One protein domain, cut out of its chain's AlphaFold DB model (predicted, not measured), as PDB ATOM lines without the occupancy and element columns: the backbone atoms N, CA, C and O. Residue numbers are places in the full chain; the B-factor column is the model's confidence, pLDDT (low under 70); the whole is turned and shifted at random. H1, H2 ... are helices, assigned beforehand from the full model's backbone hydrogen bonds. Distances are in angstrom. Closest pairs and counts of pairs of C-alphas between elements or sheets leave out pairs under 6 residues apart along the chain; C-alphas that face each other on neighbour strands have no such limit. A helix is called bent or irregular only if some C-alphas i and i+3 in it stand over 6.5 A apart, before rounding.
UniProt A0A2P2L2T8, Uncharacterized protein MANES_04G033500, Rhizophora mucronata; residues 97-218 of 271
ATOM      1  N   GLY A  97      70.243  15.163  24.018       73.25
ATOM      2  CA  GLY A  97      68.911  14.630  24.297       73.25
ATOM      3  C   GLY A  97      68.742  13.201  23.782       73.25
ATOM      4  O   GLY A  97      68.330  12.341  24.546       73.25
ATOM      5  N   PHE A  98      69.186  12.903  22.552       79.94
ATOM      6  CA  PHE A  98      69.073  11.540  22.007       79.94
ATOM      7  C   PHE A  98      69.890  10.516  22.811       79.94
ATOM      8  O   PHE A  98      69.483   9.367  22.962       79.94
ATOM      9  N   ILE A  99      71.050  10.932  23.335       75.38
ATOM     10  CA  ILE A  99      71.897  10.102  24.199       75.38
ATOM     11  C   ILE A  99      71.207   9.850  25.536       75.38
ATOM     12  O   ILE A  99      71.236   8.727  26.031       75.38
ATOM     13  N   SER A 100      70.566  10.878  26.087       72.69
ATOM     14  CA  SER A 100      69.855  10.787  27.362       72.69
ATOM     15  C   SER A 100      68.616   9.896  27.238       72.69
ATOM     16  O   SER A 100      68.451   8.989  28.048       72.69
ATOM     17  N   ASP A 101      67.824  10.062  26.175       79.94
ATOM     18  CA  ASP A 101      66.644   9.237  25.886       79.94
ATOM     19  C   ASP A 101      67.027   7.762  25.673       79.94
ATOM     20  O   ASP A 101      66.385   6.853  26.206       79.94
ATOM     21  N   GLY A 102      68.120   7.503  24.945       82.81
ATOM     22  CA  GLY A 102      68.648   6.150  24.766       82.81
ATOM     23  C   GLY A 102      69.109   5.523  26.085       82.81
ATOM     24  O   GLY A 102      68.837   4.354  26.353       82.81
ATOM     25  N   MET A 103      69.773   6.302  26.938       70.75
ATOM     26  CA  MET A 103      70.254   5.837  28.239       70.75
ATOM     27  C   MET A 103      69.104   5.580  29.222       70.75
ATOM     28  O   MET A 103      69.157   4.611  29.980       70.75
ATOM     29  N   GLU A 104      68.041   6.385  29.171       75.94
ATOM     30  CA  GLU A 104      66.817   6.193  29.954       75.94
ATOM     31  C   GLU A 104      66.068   4.921  29.536       75.94
ATOM     32  O   GLU A 104      65.651   4.141  30.394       75.94
ATOM     33  N   PHE A 105      65.953   4.661  28.230       84.38
ATOM     34  CA  PHE A 105      65.370   3.422  27.712       84.38
ATOM     35  C   PHE A 105      66.137   2.187  28.201       84.38
ATOM     36  O   PHE A 105      65.530   1.235  28.696       84.38
ATOM     37  N   VAL A 106      67.473   2.226  28.142       82.69
ATOM     38  CA  VAL A 106      68.329   1.147  28.660       82.69
ATOM     39  C   VAL A 106      68.138   0.962  30.167       82.69
ATOM     40  O   VAL A 106      68.017  -0.174  30.624       82.69
ATOM     41  N   LEU A 107      68.066   2.051  30.939       77.44
ATOM     42  CA  LEU A 107      67.833   2.009  32.387       77.44
ATOM     43  C   LEU A 107      66.469   1.413  32.747       77.44
ATOM     44  O   LEU A 107      66.395   0.598  33.666       77.44
ATOM     45  N   LYS A 108      65.407   1.780  32.021       80.75
ATOM     46  CA  LYS A 108      64.057   1.238  32.221       80.75
ATOM     47  C   LYS A 108      64.006  -0.256  31.914       80.75
ATOM     48  O   LYS A 108      63.565  -1.017  32.765       80.75
ATOM     49  N   ILE A 109      64.575  -0.687  30.785       85.69
ATOM     50  CA  ILE A 109      64.665  -2.116  30.445       85.69
ATOM     51  C   ILE A 109      65.421  -2.893  31.521       85.69
ATOM     52  O   ILE A 109      64.954  -3.943  31.952       85.69
ATOM     53  N   LEU A 110      66.579  -2.394  31.966       81.62
ATOM     54  CA  LEU A 110      67.366  -3.048  33.014       81.62
ATOM     55  C   LEU A 110      66.582  -3.158  34.315       81.62
ATOM     56  O   LEU A 110      66.542  -4.229  34.914       81.62
ATOM     57  N   LYS A 111      65.939  -2.071  34.737       78.62
ATOM     58  CA  LYS A 111      65.097  -2.066  35.930       78.62
ATOM     59  C   LYS A 111      63.970  -3.091  35.807       78.62
ATOM     60  O   LYS A 111      63.782  -3.864  36.739       78.62
ATOM     61  N   ASP A 112      63.253  -3.121  34.689       82.00
ATOM     62  CA  ASP A 112      62.113  -4.020  34.489       82.00
ATOM     63  C   ASP A 112      62.554  -5.491  34.475       82.00
ATOM     64  O   ASP A 112      61.900  -6.341  35.084       82.00
ATOM     65  N   LEU A 113      63.714  -5.788  33.879       82.50
ATOM     66  CA  LEU A 113      64.325  -7.120  33.913       82.50
ATOM     67  C   LEU A 113      64.683  -7.546  35.345       82.50
ATOM     68  O   LEU A 113      64.450  -8.686  35.736       82.50
ATOM     69  N   LEU A 114      65.244  -6.630  36.138       80.50
ATOM     70  CA  LEU A 114      65.642  -6.890  37.523       80.50
ATOM     71  C   LEU A 114      64.434  -6.986  38.466       80.50
ATOM     72  O   LEU A 114      64.436  -7.801  39.390       80.50
ATOM     73  N   ALA A 115      63.388  -6.197  38.211       79.56
ATOM     74  CA  ALA A 115      62.124  -6.247  38.934       79.56
ATOM     75  C   ALA A 115      61.376  -7.561  38.664       79.56
ATOM     76  O   ALA A 115      60.851  -8.165  39.598       79.56
ATOM     77  N   ALA A 116      61.397  -8.062  37.423       81.94
ATOM     78  CA  ALA A 116      60.829  -9.367  37.078       81.94
ATOM     79  C   ALA A 116      61.491 -10.523  37.856       81.94
ATOM     80  O   ALA A 116      60.828 -11.495  38.212       81.94
ATOM     81  N   VAL A 117      62.780 -10.388  38.183       81.62
ATOM     82  CA  VAL A 117      63.566 -11.376  38.945       81.62
ATOM     83  C   VAL A 117      63.427 -11.189  40.474       81.62
ATOM     84  O   VAL A 117      64.040 -11.928  41.237       81.62
ATOM     85  N   HIS A 118      62.583 -10.260  40.953       80.44
ATOM     86  CA  HIS A 118      62.363  -9.976  42.386       80.44
ATOM     87  C   HIS A 118      63.660  -9.661  43.162       80.44
ATOM     88  O   HIS A 118      63.815 -10.015  44.333       80.44
ATOM     89  N   VAL A 119      64.615  -8.984  42.519       73.12
ATOM     90  CA  VAL A 119      65.887  -8.621  43.157       73.12
ATOM     91  C   VAL A 119      65.697  -7.367  44.026       73.12
ATOM     92  O   VAL A 119      65.260  -6.337  43.504       73.12
ATOM     93  N   PRO A 120      66.045  -7.393  45.329       68.69
ATOM     94  CA  PRO A 120      66.083  -6.175  46.135       68.69
ATOM     95  C   PRO A 120      67.158  -5.218  45.592       68.69
ATOM     96  O   PRO A 120      68.222  -5.657  45.159       68.69
ATOM     97  N   TYR A 121      66.906  -3.905  45.632       67.38
ATOM     98  CA  TYR A 121      67.809  -2.864  45.106       67.38
ATOM     99  C   TYR A 121      67.996  -2.861  43.577       67.38
ATOM    100  O   TYR A 121      69.098  -2.604  43.077       67.38
ATOM    101  N   ALA A 122      66.923  -3.106  42.818       72.50
ATOM    102  CA  ALA A 122      66.944  -3.153  41.351       72.50
ATOM    103  C   ALA A 122      67.643  -1.940  40.696       72.50
ATOM    104  O   ALA A 122      68.352  -2.098  39.706       72.50
ATOM    105  N   TYR A 123      67.529  -0.743  41.281       71.38
ATOM    106  CA  TYR A 123      68.177   0.470  40.768       71.38
ATOM    107  C   TYR A 123      69.706   0.470  40.898       71.38
ATOM    108  O   TYR A 123      70.400   0.850  39.953       71.38
ATOM    109  N   GLY A 124      70.254   0.015  42.027       74.75
ATOM    110  CA  GLY A 124      71.707  -0.055  42.215       74.75
ATOM    111  C   GLY A 124      72.346  -1.063  41.261       74.75
ATOM    112  O   GLY A 124      73.333  -0.762  40.588       74.75
ATOM    113  N   PHE A 125      71.723  -2.234  41.119       80.38
ATOM    114  CA  PHE A 125      72.163  -3.245  40.160       80.38
ATOM    115  C   PHE A 125      71.982  -2.798  38.702       80.38
ATOM    116  O   PHE A 125      72.842  -3.109  37.879       80.38
ATOM    117  N   ALA A 126      70.943  -2.020  38.378       80.00
ATOM    118  CA  ALA A 126      70.774  -1.441  37.045       80.00
ATOM    119  C   ALA A 126      71.924  -0.486  36.686       80.00
ATOM    120  O   ALA A 126      72.475  -0.571  35.591       80.00
ATOM    121  N   ILE A 127      72.362   0.375  37.610       80.94
ATOM    122  CA  ILE A 127      73.510   1.264  37.369       80.94
ATOM    123  C   ILE A 127      74.793   0.447  37.163       80.94
ATOM    124  O   ILE A 127      75.544   0.705  36.224       80.94
ATOM    125  N   ILE A 128      75.033  -0.574  37.990       84.19
ATOM    126  CA  ILE A 128      76.202  -1.454  37.834       84.19
ATOM    127  C   ILE A 128      76.171  -2.138  36.464       84.19
ATOM    128  O   ILE A 128      77.153  -2.075  35.723       84.19
ATOM    129  N   LEU A 129      75.044  -2.735  36.080       85.06
ATOM    130  CA  LEU A 129      74.918  -3.429  34.801       85.06
ATOM    131  C   LEU A 129      75.086  -2.467  33.615       85.06
ATOM    132  O   LEU A 129      75.776  -2.797  32.652       85.06
ATOM    133  N   LEU A 130      74.550  -1.247  33.715       82.38
ATOM    134  CA  LEU A 130      74.760  -0.182  32.735       82.38
ATOM    135  C   LEU A 130      76.253   0.125  32.559       82.38
ATOM    136  O   LEU A 130      76.739   0.173  31.430       82.38
ATOM    137  N   THR A 131      77.011   0.269  33.652       85.69
ATOM    138  CA  THR A 131      78.462   0.508  33.557       85.69
ATOM    139  C   THR A 131      79.208  -0.661  32.917       85.69
ATOM    140  O   THR A 131      80.134  -0.429  32.138       85.69
ATOM    141  N   VAL A 132      78.795  -1.906  33.183       88.81
ATOM    142  CA  VAL A 132      79.372  -3.104  32.557       88.81
ATOM    143  C   VAL A 132      79.102  -3.106  31.052       88.81
ATOM    144  O   VAL A 132      80.031  -3.318  30.275       88.81
ATOM    145  N   ILE A 133      77.874  -2.800  30.628       86.56
ATOM    146  CA  ILE A 133      77.503  -2.705  29.208       86.56
ATOM    147  C   ILE A 133      78.329  -1.623  28.508       86.56
ATOM    148  O   ILE A 133      78.928  -1.886  27.466       86.56
ATOM    149  N   VAL A 134      78.432  -0.428  29.101       83.44
ATOM    150  CA  VAL A 134      79.244   0.671  28.555       83.44
ATOM    151  C   VAL A 134      80.717   0.268  28.474       83.44
ATOM    152  O   VAL A 134      81.364   0.500  27.450       83.44
ATOM    153  N   LYS A 135      81.259  -0.388  29.507       82.75
ATOM    154  CA  LYS A 135      82.632  -0.912  29.502       82.75
ATOM    155  C   LYS A 135      82.841  -1.900  28.365       82.75
ATOM    156  O   LYS A 135      83.800  -1.720  27.624       82.75
ATOM    157  N   ILE A 136      81.951  -2.879  28.193       89.62
ATOM    158  CA  ILE A 136      82.023  -3.884  27.121       89.62
ATOM    159  C   ILE A 136      81.948  -3.218  25.744       89.62
ATOM    160  O   ILE A 136      82.773  -3.519  24.884       89.62
ATOM    161  N   ALA A 137      81.032  -2.267  25.553       85.88
ATOM    162  CA  ALA A 137      80.915  -1.506  24.310       85.88
ATOM    163  C   ALA A 137      82.172  -0.667  24.010       85.88
ATOM    164  O   ALA A 137      82.541  -0.491  22.851       85.88
ATOM    165  N   THR A 138      82.866  -0.191  25.048       83.56
ATOM    166  CA  THR A 138      84.090   0.618  24.916       83.56
ATOM    167  C   THR A 138      85.364  -0.237  24.804       83.56
ATOM    168  O   THR A 138      86.380   0.255  24.317       83.56
ATOM    169  N   LEU A 139      85.342  -1.529  25.165       89.12
ATOM    170  CA  LEU A 139      86.493  -2.443  25.044       89.12
ATOM    171  C   LEU A 139      87.185  -2.444  23.666       89.12
ATOM    172  O   LEU A 139      88.419  -2.385  23.649       89.12
ATOM    173  N   PRO A 140      86.480  -2.516  22.515       87.19
ATOM    174  CA  PRO A 140      87.147  -2.472  21.213       87.19
ATOM    175  C   PRO A 140      87.896  -1.154  20.989       87.19
ATOM    176  O   PRO A 140      88.978  -1.153  20.405       87.19
ATOM    177  N   LEU A 141      87.366  -0.046  21.513       83.44
ATOM    178  CA  LEU A 141      88.007   1.263  21.438       83.44
ATOM    179  C   LEU A 141      89.251   1.326  22.338       83.44
ATOM    180  O   LEU A 141      90.292   1.834  21.926       83.44
ATOM    181  N   THR A 142      89.181   0.750  23.541       84.00
ATOM    182  CA  THR A 142      90.320   0.684  24.470       84.00
ATOM    183  C   THR A 142      91.486  -0.130  23.906       84.00
ATOM    184  O   THR A 142      92.636   0.240  24.123       84.00
ATOM    185  N   LYS A 143      91.233  -1.196  23.133       88.19
ATOM    186  CA  LYS A 143      92.315  -1.970  22.492       88.19
ATOM    187  C   LYS A 143      93.204  -1.102  21.594       88.19
ATOM    188  O   LYS A 143      94.424  -1.192  21.693       88.19
ATOM    189  N   GLN A 144      92.607  -0.210  20.800       86.12
ATOM    190  CA  GLN A 144      93.361   0.706  19.931       86.12
ATOM    191  C   GLN A 144      94.197   1.714  20.733       86.12
ATOM    192  O   GLN A 144      95.314   2.062  20.354       86.12
ATOM    193  N   GLN A 145      93.680   2.158  21.882       85.19
ATOM    194  CA  GLN A 145      94.395   3.077  22.773       85.19
ATOM    195  C   GLN A 145      95.633   2.414  23.385       85.19
ATOM    196  O   GLN A 145      96.693   3.039  23.474       85.19
ATOM    197  N   VAL A 146      95.524   1.138  23.767       88.81
ATOM    198  CA  VAL A 146      96.646   0.360  24.312       88.81
ATOM    199  C   VAL A 146      97.727   0.155  23.253       88.81
ATOM    200  O   VAL A 146      98.901   0.391  23.534       88.81
ATOM    201  N   GLU A 147      97.345  -0.201  22.026       89.25
ATOM    202  CA  GLU A 147      98.285  -0.371  20.913       89.25
ATOM    203  C   GLU A 147      99.050   0.925  20.607       89.25
ATOM    204  O   GLU A 147     100.284   0.927  20.564       89.25
ATOM    205  N   SER A 148      98.345   2.058  20.512       87.38
ATOM    206  CA  SER A 148      98.985   3.365  20.326       87.38
ATOM    207  C   SER A 148      99.923   3.734  21.480       87.38
ATOM    208  O   SER A 148     100.951   4.380  21.258       87.38
ATOM    209  N   THR A 149      99.587   3.348  22.711       88.62
ATOM    210  CA  THR A 149     100.413   3.636  23.891       88.62
ATOM    211  C   THR A 149     101.693   2.804  23.887       88.62
ATOM    212  O   THR A 149     102.771   3.336  24.148       88.62
ATOM    213  N   LEU A 150     101.609   1.523  23.525       90.94
ATOM    214  CA  LEU A 150     102.776   0.648  23.384       90.94
ATOM    215  C   LEU A 150     103.704   1.121  22.259       90.94
ATOM    216  O   LEU A 150     104.921   1.180  22.439       90.94
ATOM    217  N   ALA A 151     103.144   1.542  21.122       89.56
ATOM    218  CA  ALA A 151     103.921   2.111  20.024       89.56
ATOM    219  C   ALA A 151     104.681   3.384  20.452       89.56
ATOM    220  O   ALA A 151     105.854   3.555  20.111       89.56
ATOM    221  N   MET A 152     104.059   4.241  21.270       88.56
ATOM    222  CA  MET A 152     104.712   5.409  21.875       88.56
ATOM    223  C   MET A 152     105.824   5.027  22.859       88.56
ATOM    224  O   MET A 152     106.892   5.637  22.838       88.56
ATOM    225  N   GLN A 153     105.612   4.008  23.697       91.19
ATOM    226  CA  GLN A 153     106.631   3.516  24.633       91.19
ATOM    227  C   GLN A 153     107.882   3.017  23.899       91.19
ATOM    228  O   GLN A 153     108.999   3.361  24.284       91.19
ATOM    229  N   ASN A 154     107.703   2.316  22.777       91.56
ATOM    230  CA  ASN A 154     108.809   1.856  21.929       91.56
ATOM    231  C   ASN A 154     109.601   3.008  21.279       91.56
ATOM    232  O   ASN A 154     110.774   2.842  20.936       91.56
ATOM    233  N   LEU A 155     108.995   4.189  21.118       91.81
ATOM    234  CA  LEU A 155     109.646   5.378  20.558       91.81
ATOM    235  C   LEU A 155     110.426   6.191  21.598       91.81
ATOM    236  O   LEU A 155     111.376   6.884  21.226       91.81
ATOM    237  N   GLN A 156     110.097   6.079  22.890       92.19
ATOM    238  CA  GLN A 156     110.777   6.796  23.978       92.19
ATOM    239  C   GLN A 156     112.319   6.742  23.940       92.19
ATOM    240  O   GLN A 156     112.935   7.793  24.134       92.19
ATOM    241  N   PRO A 157     112.990   5.599  23.676       94.50
ATOM    242  CA  PRO A 157     114.452   5.583  23.587       94.50
ATOM    243  C   PRO A 157     114.992   6.434  22.427       94.50
ATOM    244  O   PRO A 157     115.994   7.130  22.588       94.50
ATOM    245  N   LYS A 158     114.308   6.446  21.275       92.25
ATOM    246  CA  LYS A 158     114.696   7.269  20.115       92.25
ATOM    247  C   LYS A 158     114.463   8.757  20.378       92.25
ATOM    248  O   LYS A 158     115.302   9.575  20.010       92.25
ATOM    249  N   LEU A 159     113.383   9.103  21.080       92.50
ATOM    250  CA  LEU A 159     113.148  10.467  21.561       92.50
ATOM    251  C   LEU A 159     114.272  10.954  22.481       92.50
ATOM    252  O   LEU A 159     114.766  12.065  22.297       92.50
ATOM    253  N   LYS A 160     114.722  10.121  23.427       94.12
ATOM    254  CA  LYS A 160     115.849  10.461  24.311       94.12
ATOM    255  C   LYS A 160     117.144  10.680  23.528       94.12
ATOM    256  O   LYS A 160     117.867  11.630  23.812       94.12
ATOM    257  N   ALA A 161     117.408   9.866  22.504       94.44
ATOM    258  CA  ALA A 161     118.566  10.058  21.632       94.44
ATOM    259  C   ALA A 161     118.511  11.400  20.875       94.44
ATOM    260  O   ALA A 161     119.521  12.095  20.801       94.44
ATOM    261  N   ILE A 162     117.341  11.810  20.366       91.75
ATOM    262  CA  ILE A 162     117.153  13.124  19.719       91.75
ATOM    263  C   ILE A 162     117.381  14.263  20.723       91.75
ATOM    264  O   ILE A 162     118.105  15.211  20.419       91.75
ATOM    265  N   GLN A 163     116.820  14.152  21.929       91.69
ATOM    266  CA  GLN A 163     116.997  15.150  22.990       91.69
ATOM    267  C   GLN A 163     118.469  15.310  23.393       91.69
ATOM    268  O   GLN A 163     118.925  16.433  23.578       91.69
ATOM    269  N   GLN A 164     119.227  14.211  23.473       94.06
ATOM    270  CA  GLN A 164     120.664  14.242  23.769       94.06
ATOM    271  C   GLN A 164     121.490  14.818  22.611       94.06
ATOM    272  O   GLN A 164     122.425  15.579  22.846       94.06
ATOM    273  N   ARG A 165     121.150  14.486  21.359       92.56
ATOM    274  CA  ARG A 165     121.872  14.963  20.164       92.56
ATOM    275  C   ARG A 165     121.697  16.458  19.907       92.56
ATOM    276  O   ARG A 165     122.620  17.080  19.393       92.56
ATOM    277  N   TYR A 166     120.538  17.017  20.247       92.38
ATOM    278  CA  TYR A 166     120.199  18.424  20.007       92.38
ATOM    279  C   TYR A 166     119.991  19.219  21.303       92.38
ATOM    280  O   TYR A 166     119.298  20.239  21.298       92.38
ATOM    281  N   ALA A 167     120.595  18.767  22.409       89.56
ATOM    282  CA  ALA A 167     120.548  19.458  23.692       89.56
ATOM    283  C   ALA A 167     120.981  20.928  23.519       89.56
ATOM    284  O   ALA A 167     122.085  21.207  23.061       89.56
ATOM    285  N   GLY A 168     120.079  21.864  23.832       88.00
ATOM    286  CA  GLY A 168     120.290  23.309  23.662       88.00
ATOM    287  C   GLY A 168     119.528  23.957  22.499       88.00
ATOM    288  O   GLY A 168     119.390  25.173  22.488       88.00
ATOM    289  N   ASN A 169     118.958  23.184  21.566       91.25
ATOM    290  CA  ASN A 169     118.132  23.707  20.470       91.25
ATOM    291  C   ASN A 169     116.718  23.106  20.498       91.25
ATOM    292  O   ASN A 169     116.419  22.135  19.799       91.25
ATOM    293  N   GLN A 170     115.829  23.716  21.291       90.88
ATOM    294  CA  GLN A 170     114.437  23.269  21.465       90.88
ATOM    295  C   GLN A 170     113.663  23.199  20.143       90.88
ATOM    296  O   GLN A 170     112.889  22.270  19.924       90.88
ATOM    297  N   GLU A 171     113.911  24.135  19.228       93.00
ATOM    298  CA  GLU A 171     113.245  24.172  17.923       93.00
ATOM    299  C   GLU A 171     113.615  22.957  17.054       93.00
ATOM    300  O   GLU A 171     112.749  22.307  16.463       93.00
ATOM    301  N   ARG A 172     114.899  22.570  17.043       93.19
ATOM    302  CA  ARG A 172     115.376  21.385  16.310       93.19
ATOM    303  C   ARG A 172     114.884  20.091  16.954       93.19
ATOM    304  O   ARG A 172     114.496  19.180  16.228       93.19
ATOM    305  N   ILE A 173     114.827  20.029  18.290       94.12
ATOM    306  CA  ILE A 173     114.259  18.884  19.021       94.12
ATOM    307  C   ILE A 173     112.791  18.677  18.635       94.12
ATOM    308  O   ILE A 173     112.404  17.550  18.326       94.12
ATOM    309  N   GLN A 174     111.977  19.737  18.614       92.12
ATOM    310  CA  GLN A 174     110.561  19.639  18.245       92.12
ATOM    311  C   GLN A 174     110.380  19.182  16.791       92.12
ATOM    312  O   GLN A 174     109.575  18.286  16.517       92.12
ATOM    313  N   LEU A 175     111.175  19.729  15.866       94.75
ATOM    314  CA  LEU A 175     111.127  19.364  14.452       94.75
ATOM    315  C   LEU A 175     111.475  17.883  14.230       94.75
ATOM    316  O   LEU A 175     110.710  17.164  13.587       94.75
ATOM    317  N   GLU A 176     112.588  17.405  14.793       93.38
ATOM    318  CA  GLU A 176     113.022  16.009  14.647       93.38
ATOM    319  C   GLU A 176     112.091  15.031  15.370       93.38
ATOM    320  O   GLU A 176     111.782  13.962  14.847       93.38
ATOM    321  N   THR A 177     111.548  15.425  16.524       92.19
ATOM    322  CA  THR A 177     110.532  14.636  17.233       92.19
ATOM    323  C   THR A 177     109.269  14.473  16.385       92.19
ATOM    324  O   THR A 177     108.745  13.367  16.250       92.19
ATOM    325  N   SER A 178     108.806  15.551  15.741       92.12
ATOM    326  CA  SER A 178     107.637  15.495  14.854       92.12
ATOM    327  C   SER A 178     107.876  14.619  13.617       92.12
ATOM    328  O   SER A 178     106.985  13.873  13.203       92.12
ATOM    329  N   ARG A 179     109.092  14.648  13.051       92.94
ATOM    330  CA  ARG A 179     109.496  13.781  11.933       92.94
ATOM    331  C   ARG A 179     109.539  12.319  12.348       92.94
ATOM    332  O   ARG A 179     109.015  11.485  11.616       92.94
ATOM    333  N   LEU A 180     110.091  12.019  13.522       93.38
ATOM    334  CA  LEU A 180     110.139  10.665  14.065       93.38
ATOM    335  C   LEU A 180     108.728  10.085  14.245       93.38
ATOM    336  O   LEU A 180     108.484   8.954  13.831       93.38
ATOM    337  N   TYR A 181     107.788  10.860  14.797       90.94
ATOM    338  CA  TYR A 181     106.397  10.417  14.944       90.94
ATOM    339  C   TYR A 181     105.715  10.150  13.601       90.94
ATOM    340  O   TYR A 181     105.043   9.130  13.451       90.94
ATOM    341  N   ARG A 182     105.943  11.008  12.596       89.69
ATOM    342  CA  ARG A 182     105.422  10.801  11.235       89.69
ATOM    343  C   ARG A 182     106.020   9.565  10.562       89.69
ATOM    344  O   ARG A 182     105.280   8.813   9.943       89.69
ATOM    345  N   GLN A 183     107.324   9.334  10.707       90.88
ATOM    346  CA  GLN A 183     108.002   8.153  10.153       90.88
ATOM    347  C   GLN A 183     107.554   6.853  10.826       90.88
ATOM    348  O   GLN A 183     107.465   5.822  10.168       90.88
ATOM    349  N   ALA A 184     107.265   6.897  12.127       88.12
ATOM    350  CA  ALA A 184     106.779   5.746  12.878       88.12
ATOM    351  C   ALA A 184     105.273   5.483  12.692       88.12
ATOM    352  O   ALA A 184     104.782   4.464  13.167       88.12
ATOM    353  N   GLY A 185     104.537   6.394  12.040       86.69
ATOM    354  CA  GLY A 185     103.095   6.265  11.814       86.69
ATOM    355  C   GLY A 185     102.247   6.332  13.087       86.69
ATOM    356  O   GLY A 185     101.087   5.934  13.067       86.69
ATOM    357  N   VAL A 186     102.802   6.822  14.201       85.31
ATOM    358  CA  VAL A 186     102.102   6.847  15.492       85.31
ATOM    359  C   VAL A 186     101.545   8.242  15.756       85.31
ATOM    360  O   VAL A 186     102.275   9.234  15.717       85.31
ATOM    361  N   ASN A 187     100.248   8.323  16.053       83.50
ATOM    362  CA  ASN A 187      99.571   9.586  16.323       83.50
ATOM    363  C   ASN A 187      99.598   9.916  17.832       83.50
ATOM    364  O   ASN A 187      98.933   9.223  18.602       83.50
ATOM    365  N   PRO A 188     100.289  10.980  18.290       80.88
ATOM    366  CA  PRO A 188     100.339  11.334  19.715       80.88
ATOM    367  C   PRO A 188      98.965  11.721  20.289       80.88
ATOM    368  O   PRO A 188      98.750  11.620  21.495       80.88
ATOM    369  N   LEU A 189      98.011  12.110  19.435       81.19
ATOM    370  CA  LEU A 189      96.635  12.430  19.832       81.19
ATOM    371  C   LEU A 189      95.752  11.194  20.058       81.19
ATOM    372  O   LEU A 189      94.706  11.296  20.693       81.19
ATOM    373  N   ALA A 190      96.155  10.009  19.592       80.31
ATOM    374  CA  ALA A 190      95.375   8.796  19.837       80.31
ATOM    375  C   ALA A 190      95.314   8.438  21.338       80.31
ATOM    376  O   ALA A 190      94.345   7.828  21.788       80.31
ATOM    377  N   GLY A 191      96.295   8.889  22.129       80.00
ATOM    378  CA  GLY A 191      96.319   8.701  23.581       80.00
ATOM    379  C   GLY A 191      95.319   9.566  24.360       80.00
ATOM    380  O   GLY A 191      94.890   9.157  25.434       80.00
ATOM    381  N   CYS A 192      94.905  10.730  23.839       81.62
ATOM    382  CA  CYS A 192      93.917  11.595  24.504       81.62
ATOM    383  C   CYS A 192      92.468  11.342  24.051       81.62
ATOM    384  O   CYS A 192      91.531  11.817  24.694       81.62
ATOM    385  N   LEU A 193      92.276  10.543  22.996       83.69
ATOM    386  CA  LEU A 193      90.977  10.083  22.505       83.69
ATOM    387  C   LEU A 193      90.069   9.458  23.592       83.69
ATOM    388  O   LEU A 193      88.894   9.823  23.622       83.69
ATOM    389  N   PRO A 194      90.545   8.587  24.512       80.00
ATOM    390  CA  PRO A 194      89.711   8.076  25.607       80.00
ATOM    391  C   PRO A 194      89.177   9.180  26.503       80.00
ATOM    392  O   PRO A 194      88.000   9.177  26.847       80.00
ATOM    393  N   THR A 195      90.035  10.125  26.873       82.88
ATOM    394  CA  THR A 195      89.669  11.233  27.752       82.88
ATOM    395  C   THR A 195      88.618  12.109  27.083       82.88
ATOM    396  O   THR A 195      87.600  12.423  27.692       82.88
ATOM    397  N   LEU A 196      88.809  12.414  25.797       84.38
ATOM    398  CA  LEU A 196      87.853  13.168  24.987       84.38
ATOM    399  C   LEU A 196      86.509  12.449  24.827       84.38
ATOM    400  O   LEU A 196      85.473  13.086  24.968       84.38
ATOM    401  N   ALA A 197      86.509  11.137  24.588       82.44
ATOM    402  CA  ALA A 197      85.281  10.343  24.495       82.44
ATOM    403  C   ALA A 197      84.578  10.173  25.853       82.44
ATOM    404  O   ALA A 197      83.358  10.038  25.915       82.44
ATOM    405  N   THR A 198      85.336  10.206  26.950       82.06
ATOM    406  CA  THR A 198      84.810  10.039  28.309       82.06
ATOM    407  C   THR A 198      84.021  11.262  28.773       82.06
ATOM    408  O   THR A 198      83.019  11.089  29.462       82.06
ATOM    409  N   ILE A 199      84.418  12.480  28.380       88.56
ATOM    410  CA  ILE A 199      83.731  13.717  28.799       88.56
ATOM    411  C   ILE A 199      82.230  13.693  28.421       88.56
ATOM    412  O   ILE A 199      81.402  13.837  29.322       88.56
ATOM    413  N   PRO A 200      81.833  13.423  27.160       81.19
ATOM    414  CA  PRO A 200      80.426  13.288  26.777       81.19
ATOM    415  C   PRO A 200      79.671  12.178  27.512       81.19
ATOM    416  O   PRO A 200      78.521  12.370  27.900       81.19
ATOM    417  N   VAL A 201      80.307  11.017  27.706       81.69
ATOM    418  CA  VAL A 201      79.686   9.869  28.385       81.69
ATOM    419  C   VAL A 201      79.385  10.205  29.844       81.69
ATOM    420  O   VAL A 201      78.312   9.868  30.340       81.69
ATOM    421  N   TRP A 202      80.292  10.916  30.518       80.25
ATOM    422  CA  TRP A 202      80.084  11.377  31.890       80.25
ATOM    423  C   TRP A 202      78.931  12.371  32.001       80.25
ATOM    424  O   TRP A 202      78.112  12.251  32.909       80.25
ATOM    425  N   ILE A 203      78.840  13.317  31.063       81.56
ATOM    426  CA  ILE A 203      77.744  14.292  31.017       81.56
ATOM    427  C   ILE A 203      76.403  13.577  30.800       81.56
ATOM    428  O   ILE A 203      75.456  13.829  31.540       81.56
ATOM    429  N   GLY A 204      76.332  12.643  29.845       76.88
ATOM    430  CA  GLY A 204      75.121  11.859  29.578       76.88
ATOM    431  C   GLY A 204      74.692  11.003  30.772       76.88
ATOM    432  O   GLY A 204      73.527  11.027  31.161       76.88
ATOM    433  N   LEU A 205      75.642  10.317  31.414       74.44
ATOM    434  CA  LEU A 205      75.386   9.535  32.625       74.44
ATOM    435  C   LEU A 205      74.881  10.417  33.772       74.44
ATOM    436  O   LEU A 205      73.905  10.064  34.429       74.44
ATOM    437  N   TYR A 206      75.522  11.563  34.011       77.25
ATOM    438  CA  TYR A 206      75.108  12.500  35.054       77.25
ATOM    439  C   TYR A 206      73.698  13.038  34.801       77.25
ATOM    440  O   TYR A 206      72.896  13.115  35.731       77.25
ATOM    441  N   GLN A 207      73.372  13.363  33.548       73.50
ATOM    442  CA  GLN A 207      72.049  13.845  33.169       73.50
ATOM    443  C   GLN A 207      70.978  12.766  33.367       73.50
ATOM    444  O   GLN A 207      69.940  13.046  33.966       73.50
ATOM    445  N   ALA A 208      71.247  11.530  32.933       70.62
ATOM    446  CA  ALA A 208      70.345  10.396  33.116       70.62
ATOM    447  C   ALA A 208      70.094  10.113  34.605       70.62
ATOM    448  O   ALA A 208      68.945  10.018  35.035       70.62
ATOM    449  N   LEU A 209      71.156  10.060  35.416       71.31
ATOM    450  CA  LEU A 209      71.037   9.869  36.865       71.31
ATOM    451  C   LEU A 209      70.297  11.027  37.539       71.31
ATOM    452  O   LEU A 209      69.462  10.787  38.405       71.31
ATOM    453  N   SER A 210      70.554  12.268  37.124       70.44
ATOM    454  CA  SER A 210      69.857  13.442  37.657       70.44
ATOM    455  C   SER A 210      68.367  13.427  37.311       70.44
ATOM    456  O   SER A 210      67.552  13.822  38.141       70.44
ATOM    457  N   ASN A 211      67.986  12.958  36.118       68.88
ATOM    458  CA  ASN A 211      66.580  12.828  35.731       68.88
ATOM    459  C   ASN A 211      65.863  11.800  36.619       68.88
ATOM    460  O   ASN A 211      64.870  12.122  37.268       68.88
ATOM    461  N   VAL A 212      66.453  10.609  36.762       68.50
ATOM    462  CA  VAL A 212      65.923   9.535  37.621       68.50
ATOM    463  C   VAL A 212      65.903   9.946  39.105       68.50
ATOM    464  O   VAL A 212      65.008   9.545  39.850       68.50
ATOM    465  N   ALA A 213      66.843  10.791  39.547       68.06
ATOM    466  CA  ALA A 213      66.841  11.360  40.895       68.06
ATOM    467  C   ALA A 213      65.634  12.282  41.143       68.06
ATOM    468  O   ALA A 213      65.023  12.208  42.208       68.06
ATOM    469  N   ASN A 214      65.276  13.131  40.172       64.25
ATOM    470  CA  ASN A 214      64.141  14.056  40.293       64.25
ATOM    471  C   ASN A 214      62.785  13.347  40.255       64.25
ATOM    472  O   ASN A 214      61.822  13.845  40.829       64.25
ATOM    473  N   GLU A 215      62.716  12.165  39.644       66.69
ATOM    474  CA  GLU A 215      61.539  11.292  39.687       66.69
ATOM    475  C   GLU A 215      61.343  10.614  41.063       66.69
ATOM    476  O   GLU A 215      60.373   9.890  41.265       66.69
ATOM    477  N   GLY A 216      62.241  10.848  42.033       61.28
ATOM    478  CA  GLY A 216      62.137  10.329  43.405       61.28
ATOM    479  C   GLY A 216      62.548   8.861  43.559       61.28
ATOM    480  O   GLY A 216      62.478   8.307  44.656       61.28
ATOM    481  N   LEU A 217      63.030   8.242  42.481       60.59
ATOM    482  CA  LEU A 217      63.301   6.805  42.379       60.59
ATOM    483  C   LEU A 217      64.648   6.378  42.994       60.59
ATOM    484  O   LEU A 217      64.897   5.190  43.159       60.59
ATOM    485  N   LEU A 218      65.517   7.333  43.351       62.06
ATOM    486  CA  LEU A 218      66.833   7.084  43.969       62.06
ATOM    487  C   LEU A 218      66.854   7.327  45.491       62.06
ATOM    488  O   LEU A 218      67.922   7.520  46.083       62.06
TER     489      LEU A 218
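What this domain is: This is residues 97 to 218 of the 271 residues of the protein "Uncharacterized protein MANES_04G033500" of Rhizophora mucronata (UniProt A0A2P2L2T8). What shape is it? It is a long rod: the bent helix H2 runs along it, H3 folds back at one end, H4 and H5 return, and H1 packs on H2a and H5 at the other. What builds it? The 122 printed residues are extended, all helix, with five named helices, radius of gyration of the C-alphas 22.4 A, spans 68 by 25 by 21 A.

How they stand to each other: Is H2 straight? Residues 122 to 165, one helix by hydrogen bonds, are bent: C-alphas 137 and 140 are 7.0 A apart, and arms H2a, 122 to 137, and H2b, 140 to 165, stand at a steep tilt of 55 degrees. H2b is irregular, C-alphas 154 and 157 being 7.0 A apart. What touches it? H2b forms a hairpin with H3, residues 170 to 184, closest at C-alphas 163 and 173, 6.1 A.

Where its parts are: Where are the ends? H1, residues 97 to 116, 28.4 A, begins at (68.911, 14.630, 24.297); H5, residues 193 to 214, 32.4 A, ends at (64.141, 14.056, 40.293). Which is short? H4, residues 188 to 191.

The domain as a whole: Is it cut? The printed part has no cut. Where is confidence low? Residues 120 to 121 and 211 to 218 are under 70.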